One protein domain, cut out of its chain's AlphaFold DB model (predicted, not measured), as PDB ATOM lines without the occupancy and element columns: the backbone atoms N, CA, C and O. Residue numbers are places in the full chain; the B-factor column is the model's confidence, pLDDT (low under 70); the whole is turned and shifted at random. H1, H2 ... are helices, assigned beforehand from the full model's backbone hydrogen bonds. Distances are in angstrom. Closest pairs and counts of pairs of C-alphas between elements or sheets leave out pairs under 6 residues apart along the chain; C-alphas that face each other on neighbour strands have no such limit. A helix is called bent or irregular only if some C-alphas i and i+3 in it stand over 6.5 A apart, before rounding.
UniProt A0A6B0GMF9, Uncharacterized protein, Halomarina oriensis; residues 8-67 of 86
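AT A GLANCE: This is residues 8 to 67 of the 86 residues of an uncharacterized protein of Halomarina oriensis (UniProt A0A6B0GMF9). The long helix H2 makes the length, H1 crosses it near its first residues, and after its last residues a tight link folds back so that H3 runs beside it in a loose helical hairpin. The 60 printed residues hold three named helices, in the order H1, H2, H3; the class is all helix. The whole is only just loose, close to extended, with a radius of gyration of the C-alphas of 15.5 A, and elongated, spanning 43 by 22 by 16 A.

IN THESE COORDINATES: H1, residues 11 to 23, begins at C-alpha 11 (-9.911, -22.212, 114.835) and measures 18.7 A. H2, residues 27 to 50, measures 34.8 A, with a kink of 30 degrees near residue 38. It is neither bent nor irregular, but only just: C-alphas 36 and 39 are 6.4 A apart. H3, residues 56 to 65, measures 14.3 A and ends at C-alpha 65 (-6.797, -9.404, 94.624).

HOW THE PARTS SIT: H2 touches H1 with residues 27 to 34 alone; the closest C-alphas, of Ala 20 and Ser 30, are 5.1 A apart. Their lines are only just about perpendicular, at 73 degrees. H2 and H3, a hairpin, only just touch, with 3 pairs of C-alphas within 8 A, from H2 through residue 49 alone; the closest, of Leu 49 and Lys 59, are 5.6 A apart. They run opposite ways at a shallow tilt of 14 degrees. H1 and H3 are apart. In H1 and H3 every O i to N i+4 pair is within hydrogen-bond range, in H2 18 of 20.

THE WHOLE: The C-alphas farthest apart, of Asp 8 and Asp 53, are 47.3 A apart. Both links are tight, and the printed part has no cut. Residues 35 to 40, which belong to H2, and 52 to 57 stand free. No printed residue is under 70 in pLDDT.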
ATOM      1  N   ASP A   8     -10.760 -29.741 117.963       94.75
ATOM      2  CA  ASP A   8     -10.279 -29.528 116.586       94.75
ATOM      3  C   ASP A   8     -10.963 -28.344 115.871       94.75
ATOM      4  O   ASP A   8     -10.491 -27.845 114.846       94.75
ATOM      5  N   TYR A   9     -12.084 -27.857 116.411       95.19
ATOM      6  CA  TYR A   9     -12.821 -26.717 115.876       95.19
ATOM      7  C   TYR A   9     -12.458 -25.378 116.528       95.19
ATOM      8  O   TYR A   9     -13.125 -24.382 116.243       95.19
ATOM      9  N   ALA A  10     -11.419 -25.326 117.370       94.25
ATOM     10  CA  ALA A  10     -10.976 -24.101 118.043       94.25
ATOM     11  C   ALA A  10     -10.733 -22.933 117.070       94.25
ATOM     12  O   ALA A  10     -11.189 -21.823 117.335       94.25
ATOM     13  N   HIS A  11     -10.166 -23.209 115.888       94.25
ATOM     14  CA  HIS A  11      -9.911 -22.212 114.835       94.25
ATOM     15  C   HIS A  11     -11.159 -21.422 114.400       94.25
ATOM     16  O   HIS A  11     -11.064 -20.301 113.901       94.25
ATOM     17  N   ARG A  12     -12.362 -21.986 114.573       95.94
ATOM     18  CA  ARG A  12     -13.611 -21.287 114.246       95.94
ATOM     19  C   ARG A  12     -13.887 -20.145 115.216       95.94
ATOM     20  O   ARG A  12     -14.485 -19.160 114.798       95.94
ATOM     21  N   MET A  13     -13.470 -20.265 116.480       97.06
ATOM     22  CA  MET A  13     -13.563 -19.147 117.421       97.06
ATOM     23  C   MET A  13     -12.692 -17.991 116.941       97.06
ATOM     24  O   MET A  13     -13.191 -16.875 116.875       97.06
ATOM     25  N   ASP A  14     -11.460 -18.270 116.513       96.06
ATOM     26  CA  ASP A  14     -10.537 -17.241 116.026       96.06
ATOM     27  C   ASP A  14     -11.106 -16.504 114.806       96.06
ATOM     28  O   ASP A  14     -11.024 -15.281 114.716       96.06
ATOM     29  N   ALA A  15     -11.740 -17.227 113.874       95.56
ATOM     30  CA  ALA A  15     -12.414 -16.620 112.724       95.56
ATOM     31  C   ALA A  15     -13.607 -15.735 113.144       95.56
ATOM     32  O   ALA A  15     -13.788 -14.631 112.626       95.56
ATOM     33  N   ILE A  16     -14.409 -16.195 114.109       97.12
ATOM     34  CA  ILE A  16     -15.543 -15.433 114.650       97.12
ATOM     35  C   ILE A  16     -15.056 -14.186 115.402       97.12
ATOM     36  O   ILE A  16     -15.691 -13.137 115.321       97.12
ATOM     37  N   GLU A  17     -13.940 -14.277 116.123       97.62
ATOM     38  CA  GLU A  17     -13.343 -13.157 116.849       97.62
ATOM     39  C   GLU A  17     -12.735 -12.119 115.907       97.62
ATOM     40  O   GLU A  17     -12.939 -10.927 116.122       97.62
ATOM     41  N   GLN A  18     -12.104 -12.546 114.811       97.06
ATOM     42  CA  GLN A  18     -11.656 -11.640 113.750       97.06
ATOM     43  C   GLN A  18     -12.828 -10.880 113.121       97.06
ATOM     44  O   GLN A  18     -12.761  -9.660 112.974       97.06
ATOM     45  N   ALA A  19     -13.933 -11.568 112.813       97.38
ATOM     46  CA  ALA A  19     -15.144 -10.904 112.335       97.38
ATOM     47  C   ALA A  19     -15.706  -9.938 113.393       97.38
ATOM     48  O   ALA A  19     -16.067  -8.806 113.073       97.38
ATOM     49  N   ALA A  20     -15.746 -10.348 114.664       98.19
ATOM     50  CA  ALA A  20     -16.200  -9.504 115.768       98.19
ATOM     51  C   ALA A  20     -15.381  -8.220 115.907       98.19
ATOM     52  O   ALA A  20     -15.950  -7.139 116.066       98.19
ATOM     53  N   GLN A  21     -14.061  -8.330 115.775       98.25
ATOM     54  CA  GLN A  21     -13.150  -7.197 115.795       98.25
ATOM     55  C   GLN A  21     -13.345  -6.288 114.577       98.25
ATOM     56  O   GLN A  21     -13.438  -5.075 114.745       98.25
ATOM     57  N   PHE A  22     -13.452  -6.854 113.370       97.50
ATOM     58  CA  PHE A  22     -13.661  -6.092 112.137       97.50
ATOM     59  C   PHE A  22     -14.961  -5.277 112.173       97.50
ATOM     60  O   PHE A  22     -14.955  -4.082 111.891       97.50
ATOM     61  N   TYR A  23     -16.068  -5.908 112.572       97.19
ATOM     62  CA  TYR A  23     -17.372  -5.250 112.664       97.19
ATOM     63  C   TYR A  23     -17.552  -4.422 113.945       97.19
ATOM     64  O   TYR A  23     -18.538  -3.695 114.053       97.19
ATOM     65  N   ASN A  24     -16.639  -4.538 114.917       97.88
ATOM     66  CA  ASN A  24     -16.750  -3.962 116.259       97.88
ATOM     67  C   ASN A  24     -18.105  -4.272 116.930       97.88
ATOM     68  O   ASN A  24     -18.812  -3.395 117.430       97.88
ATOM     69  N   GLN A  25     -18.501  -5.542 116.886       97.94
ATOM     70  CA  GLN A  25     -19.792  -6.020 117.378       97.94
ATOM     71  C   GLN A  25     -19.635  -7.338 118.139       97.94
ATOM     72  O   GLN A  25     -18.566  -7.942 118.194       97.94
ATOM     73  N   ASN A  26     -20.722  -7.795 118.767       97.62
ATOM     74  CA  ASN A  26     -20.726  -9.118 119.379       97.62
ATOM     75  C   ASN A  26     -20.633 -10.224 118.309       97.62
ATOM     76  O   ASN A  26     -21.082 -10.058 117.176       97.62
ATOM     77  N   LYS A  27     -20.123 -11.389 118.720       96.50
ATOM     78  CA  LYS A  27     -19.859 -12.555 117.861       96.50
ATOM     79  C   LYS A  27     -21.042 -12.952 116.972       96.50
ATOM     80  O   LYS A  27     -20.850 -13.263 115.804       96.50
ATOM     81  N   THR A  28     -22.265 -12.940 117.504       95.88
ATOM     82  CA  THR A  28     -23.460 -13.329 116.741       95.88
ATOM     83  C   THR A  28     -23.774 -12.327 115.639       95.88
ATOM     84  O   THR A  28     -23.959 -12.733 114.494       95.88
ATOM     85  N   ALA A  29     -23.808 -11.035 115.968       97.44
ATOM     86  CA  ALA A  29     -24.081  -9.984 114.994       97.44
ATOM     87  C   ALA A  29     -23.015  -9.963 113.889       97.44
ATOM     88  O   ALA A  29     -23.347  -9.914 112.710       97.44
ATOM     89  N   SER A  30     -21.744 -10.114 114.255       97.75
ATOM     90  CA  SER A  30     -20.638 -10.120 113.298       97.75
ATOM     91  C   SER A  30     -20.668 -11.306 112.338       97.75
ATOM     92  O   SER A  30     -20.383 -11.127 111.160       97.75
ATOM     93  N   VAL A  31     -21.051 -12.502 112.802       96.06
ATOM     94  CA  VAL A  31     -21.241 -13.661 111.912       96.06
ATOM     95  C   VAL A  31     -22.393 -13.419 110.937       96.06
ATOM     96  O   VAL A  31     -22.250 -13.717 109.755       96.06
ATOM     97  N   ILE A  32     -23.515 -12.865 111.408       96.31
ATOM     98  CA  ILE A  32     -24.660 -12.548 110.542       96.31
ATOM     99  C   ILE A  32     -24.249 -11.526 109.477       96.31
ATOM    100  O   ILE A  32     -24.438 -11.793 108.294       96.31
ATOM    101  N   ASN A  33     -23.614 -10.421 109.874       97.31
ATOM    102  CA  ASN A  33     -23.170  -9.389 108.935       97.31
ATOM    103  C   ASN A  33     -22.172  -9.942 107.917       97.31
ATOM    104  O   ASN A  33     -22.342  -9.713 106.726       97.31
ATOM    105  N   ALA A  34     -21.187 -10.738 108.349       95.12
ATOM    106  CA  ALA A  34     -20.243 -11.375 107.433       95.12
ATOM    107  C   ALA A  34     -20.964 -12.231 106.377       95.12
ATOM    108  O   ALA A  34     -20.658 -12.152 105.187       95.12
ATOM    109  N   CYS A  35     -21.958 -13.024 106.790       94.25
ATOM    110  CA  CYS A  35     -22.751 -13.837 105.869       94.25
ATOM    111  C   CYS A  35     -23.646 -13.005 104.934       94.25
ATOM    112  O   CYS A  35     -23.887 -13.430 103.804       94.25
ATOM    113  N   GLU A  36     -24.143 -11.847 105.372       95.75
ATOM    114  CA  GLU A  36     -24.941 -10.944 104.533       95.75
ATOM    115  C   GLU A  36     -24.091 -10.129 103.549       95.75
ATOM    116  O   GLU A  36     -24.517  -9.882 102.415       95.75
ATOM    117  N   ASP A  37     -22.890  -9.729 103.963       95.69
ATOM    118  CA  ASP A  37     -22.025  -8.827 103.211       95.69
ATOM    119  C   ASP A  37     -21.252  -9.543 102.107       95.69
ATOM    120  O   ASP A  37     -21.125  -8.994 101.014       95.69
ATOM    121  N   ILE A  38     -20.776 -10.773 102.332       91.31
ATOM    122  CA  ILE A  38     -19.963 -11.496 101.338       91.31
ATOM    123  C   ILE A  38     -20.684 -11.651  99.985       91.31
ATOM    124  O   ILE A  38     -20.096 -11.289  98.963       91.31
ATOM    125  N   PRO A  39     -21.963 -12.078  99.911       91.12
ATOM    126  CA  PRO A  39     -22.686 -12.122  98.639       91.12
ATOM    127  C   PRO A  39     -22.880 -10.745  97.987       91.12
ATOM    128  O   PRO A  39     -22.966 -10.648  96.762       91.12
ATOM    129  N   ARG A  40     -22.977  -9.669  98.780       94.12
ATOM    130  CA  ARG A  40     -23.095  -8.295  98.260       94.12
ATOM    131  C   ARG A  40     -21.761  -7.806  97.703       94.12
ATOM    132  O   ARG A  40     -21.742  -7.245  96.610       94.12
ATOM    133  N   LEU A  41     -20.665  -8.073  98.410       91.81
ATOM    134  CA  LEU A  41     -19.304  -7.779  97.974       91.81
ATOM    135  C   LEU A  41     -18.983  -8.508  96.665       91.81
ATOM    136  O   LEU A  41     -18.509  -7.875  95.730       91.81
ATOM    137  N   ALA A  42     -19.321  -9.797  96.569       89.62
ATOM    138  CA  ALA A  42     -19.150 -10.592  95.355       89.62
ATOM    139  C   ALA A  42     -19.770  -9.910  94.126       89.62
ATOM    140  O   ALA A  42     -19.088  -9.642  93.139       89.62
ATOM    141  N   ARG A  43     -21.050  -9.534  94.230       91.25
ATOM    142  CA  ARG A  43     -21.776  -8.840  93.155       91.25
ATOM    143  C   ARG A  43     -21.186  -7.470  92.840       91.25
ATOM    144  O   ARG A  43     -21.144  -7.080  91.679       91.25
ATOM    145  N   ALA A  44     -20.737  -6.729  93.853       93.75
ATOM    146  CA  ALA A  44     -20.104  -5.429  93.648       93.75
ATOM    147  C   ALA A  44     -18.786  -5.561  92.864       93.75
ATOM    148  O   ALA A  44     -18.516  -4.747  91.983       93.75
ATOM    149  N   VAL A  45     -17.994  -6.603  93.135       92.31
ATOM    150  CA  VAL A  45     -16.766  -6.897  92.382       92.31
ATOM    151  C   VAL A  45     -17.091  -7.335  90.952       92.31
ATOM    152  O   VAL A  45     -16.453  -6.860  90.016       92.31
ATOM    153  N   GLU A  46     -18.110  -8.171  90.745       90.25
ATOM    154  CA  GLU A  46     -18.567  -8.541  89.396       90.25
ATOM    155  C   GLU A  46     -18.992  -7.309  88.580       90.25
ATOM    156  O   GLU A  46     -18.562  -7.142  87.440       90.25
ATOM    157  N   GLN A  47     -19.772  -6.405  89.178       92.75
ATOM    158  CA  GLN A  47     -20.175  -5.143  88.548       92.75
ATOM    159  C   GLN A  47     -18.974  -4.237  88.254       92.75
ATOM    160  O   GLN A  47     -18.906  -3.625  87.188       92.75
ATOM    161  N   LEU A  48     -18.001  -4.170  89.168       93.38
ATOM    162  CA  LEU A  48     -16.753  -3.439  88.960       93.38
ATOM    163  C   LEU A  48     -16.002  -3.973  87.733       93.38
ATOM    164  O   LEU A  48     -15.572  -3.178  86.904       93.38
ATOM    165  N   LEU A  49     -15.895  -5.295  87.570       92.31
ATOM    166  CA  LEU A  49     -15.210  -5.924  86.432       92.31
ATOM    167  C   LEU A  49     -15.941  -5.745  85.089       92.31
ATOM    168  O   LEU A  49     -15.312  -5.823  84.031       92.31
ATOM    169  N   GLN A  50     -17.245  -5.470  85.110       90.81
ATOM    170  CA  GLN A  50     -18.032  -5.184  83.905       90.81
ATOM    171  C   GLN A  50     -17.847  -3.759  83.379       90.81
ATOM    172  O   GLN A  50     -18.217  -3.484  82.241       90.81
ATOM    173  N   ARG A  51     -17.245  -2.855  84.160       94.25
ATOM    174  CA  ARG A  51     -17.016  -1.477  83.723       94.25
ATOM    175  C   ARG A  51     -16.145  -1.404  82.469       94.25
ATOM    176  O   ARG A  51     -15.132  -2.095  82.352       94.25
ATOM    177  N   GLU A  52     -16.539  -0.535  81.547       92.62
ATOM    178  CA  GLU A  52     -15.856  -0.327  80.265       92.62
ATOM    179  C   GLU A  52     -14.614   0.568  80.389       92.62
ATOM    180  O   GLU A  52     -13.723   0.499  79.551       92.62
ATOM    181  N   ASP A  53     -14.515   1.374  81.451       96.12
ATOM    182  CA  ASP A  53     -13.382   2.278  81.678       96.12
ATOM    183  C   ASP A  53     -12.162   1.597  82.324       96.12
ATOM    184  O   ASP A  53     -11.100   2.207  82.447       96.12
ATOM    185  N   LEU A  54     -12.291   0.325  82.718       93.94
ATOM    186  CA  LEU A  54     -11.177  -0.481  83.205       93.94
ATOM    187  C   LEU A  54     -10.483  -1.203  82.052       93.94
ATOM    188  O   LEU A  54     -11.110  -1.926  81.278       93.94
ATOM    189  N   THR A  55      -9.159  -1.103  82.010       93.56
ATOM    190  CA  THR A  55      -8.343  -1.920  81.107       93.56
ATOM    191  C   THR A  55      -8.383  -3.397  81.512       93.56
ATOM    192  O   THR A  55      -8.531  -3.734  82.690       93.56
ATOM    193  N   THR A  56      -8.147  -4.303  80.562       91.38
ATOM    194  CA  THR A  56      -8.018  -5.748  80.825       91.38
ATOM    195  C   THR A  56      -6.980  -6.059  81.912       91.38
ATOM    196  O   THR A  56      -7.174  -6.969  82.719       91.38
ATOM    197  N   ALA A  57      -5.881  -5.297  81.969       92.69
ATOM    198  CA  ALA A  57      -4.849  -5.459  82.994       92.69
ATOM    199  C   ALA A  57      -5.386  -5.145  84.400       92.69
ATOM    200  O   ALA A  57      -5.204  -5.950  85.310       92.69
ATOM    201  N   GLN A  58      -6.121  -4.039  84.553       94.38
ATOM    202  CA  GLN A  58      -6.756  -3.665  85.821       94.38
ATOM    203  C   GLN A  58      -7.837  -4.667  86.233       94.38
ATOM    204  O   GLN A  58      -7.909  -5.049  87.397       94.38
ATOM    205  N   LYS A  59      -8.651  -5.156  85.287       93.06
ATOM    206  CA  LYS A  59      -9.651  -6.201  85.568       93.06
ATOM    207  C   LYS A  59      -9.000  -7.484  86.085       93.06
ATOM    208  O   LYS A  59      -9.478  -8.072  87.051       93.06
ATOM    209  N   ARG A  60      -7.875  -7.893  85.490       91.06
ATOM    210  CA  ARG A  60      -7.097  -9.056  85.947       91.06
ATOM    211  C   ARG A  60      -6.486  -8.837  87.331       91.06
ATOM    212  O   ARG A  60      -6.525  -9.751  88.151       91.06
ATOM    213  N   GLU A  61      -5.936  -7.656  87.595       92.25
ATOM    214  CA  GLU A  61      -5.398  -7.295  88.912       92.25
ATOM    215  C   GLU A  61      -6.487  -7.361  89.989       92.25
ATOM    216  O   GLU A  61      -6.319  -8.061  90.985       92.25
ATOM    217  N   ILE A  62      -7.641  -6.731  89.744       91.62
ATOM    218  CA  ILE A  62      -8.799  -6.769  90.646       91.62
ATOM    219  C   ILE A  62      -9.230  -8.218  90.896       91.62
ATOM    220  O   ILE A  62      -9.311  -8.638  92.046       91.62
ATOM    221  N   ALA A  63      -9.441  -9.016  89.845       89.56
ATOM    222  CA  ALA A  63      -9.830 -10.420  89.994       89.56
ATOM    223  C   ALA A  63      -8.814 -11.232  90.822       89.56
ATOM    224  O   ALA A  63      -9.201 -12.094  91.607       89.56
ATOM    225  N   THR A  64      -7.519 -10.922  90.696       89.25
ATOM    226  CA  THR A  64      -6.449 -11.580  91.459       89.25
ATOM    227  C   THR A  64      -6.487 -11.190  92.936       89.25
ATOM    228  O   THR A  64      -6.374 -12.060  93.794       89.25
ATOM    229  N   LEU A  65      -6.690  -9.904  93.247       90.56
ATOM    230  CA  LEU A  65      -6.797  -9.404  94.624       90.56
ATOM    231  C   LEU A  65      -8.013  -9.971  95.365       90.56
ATOM    232  O   LEU A  65      -7.943 -10.214  96.568       90.56
ATOM    233  N   PHE A  66      -9.116 -10.197  94.652       87.75
ATOM    234  CA  PHE A  66     -10.348 -10.750  95.218       87.75
ATOM    235  C   PHE A  66     -10.398 -12.284  95.228       87.75
ATOM    236  O   PHE A  66     -11.402 -12.851  95.652       87.75
ATOM    237  N   ASN A  67      -9.335 -12.974  94.810       83.56
ATOM    238  CA  ASN A  67      -9.268 -14.430  94.878       83.56
ATOM    239  C   ASN A  67      -8.880 -14.890  96.296       83.56
ATOM    240  O   ASN A  67      -7.708 -15.120  96.603       83.56
TER     241      ASN A  67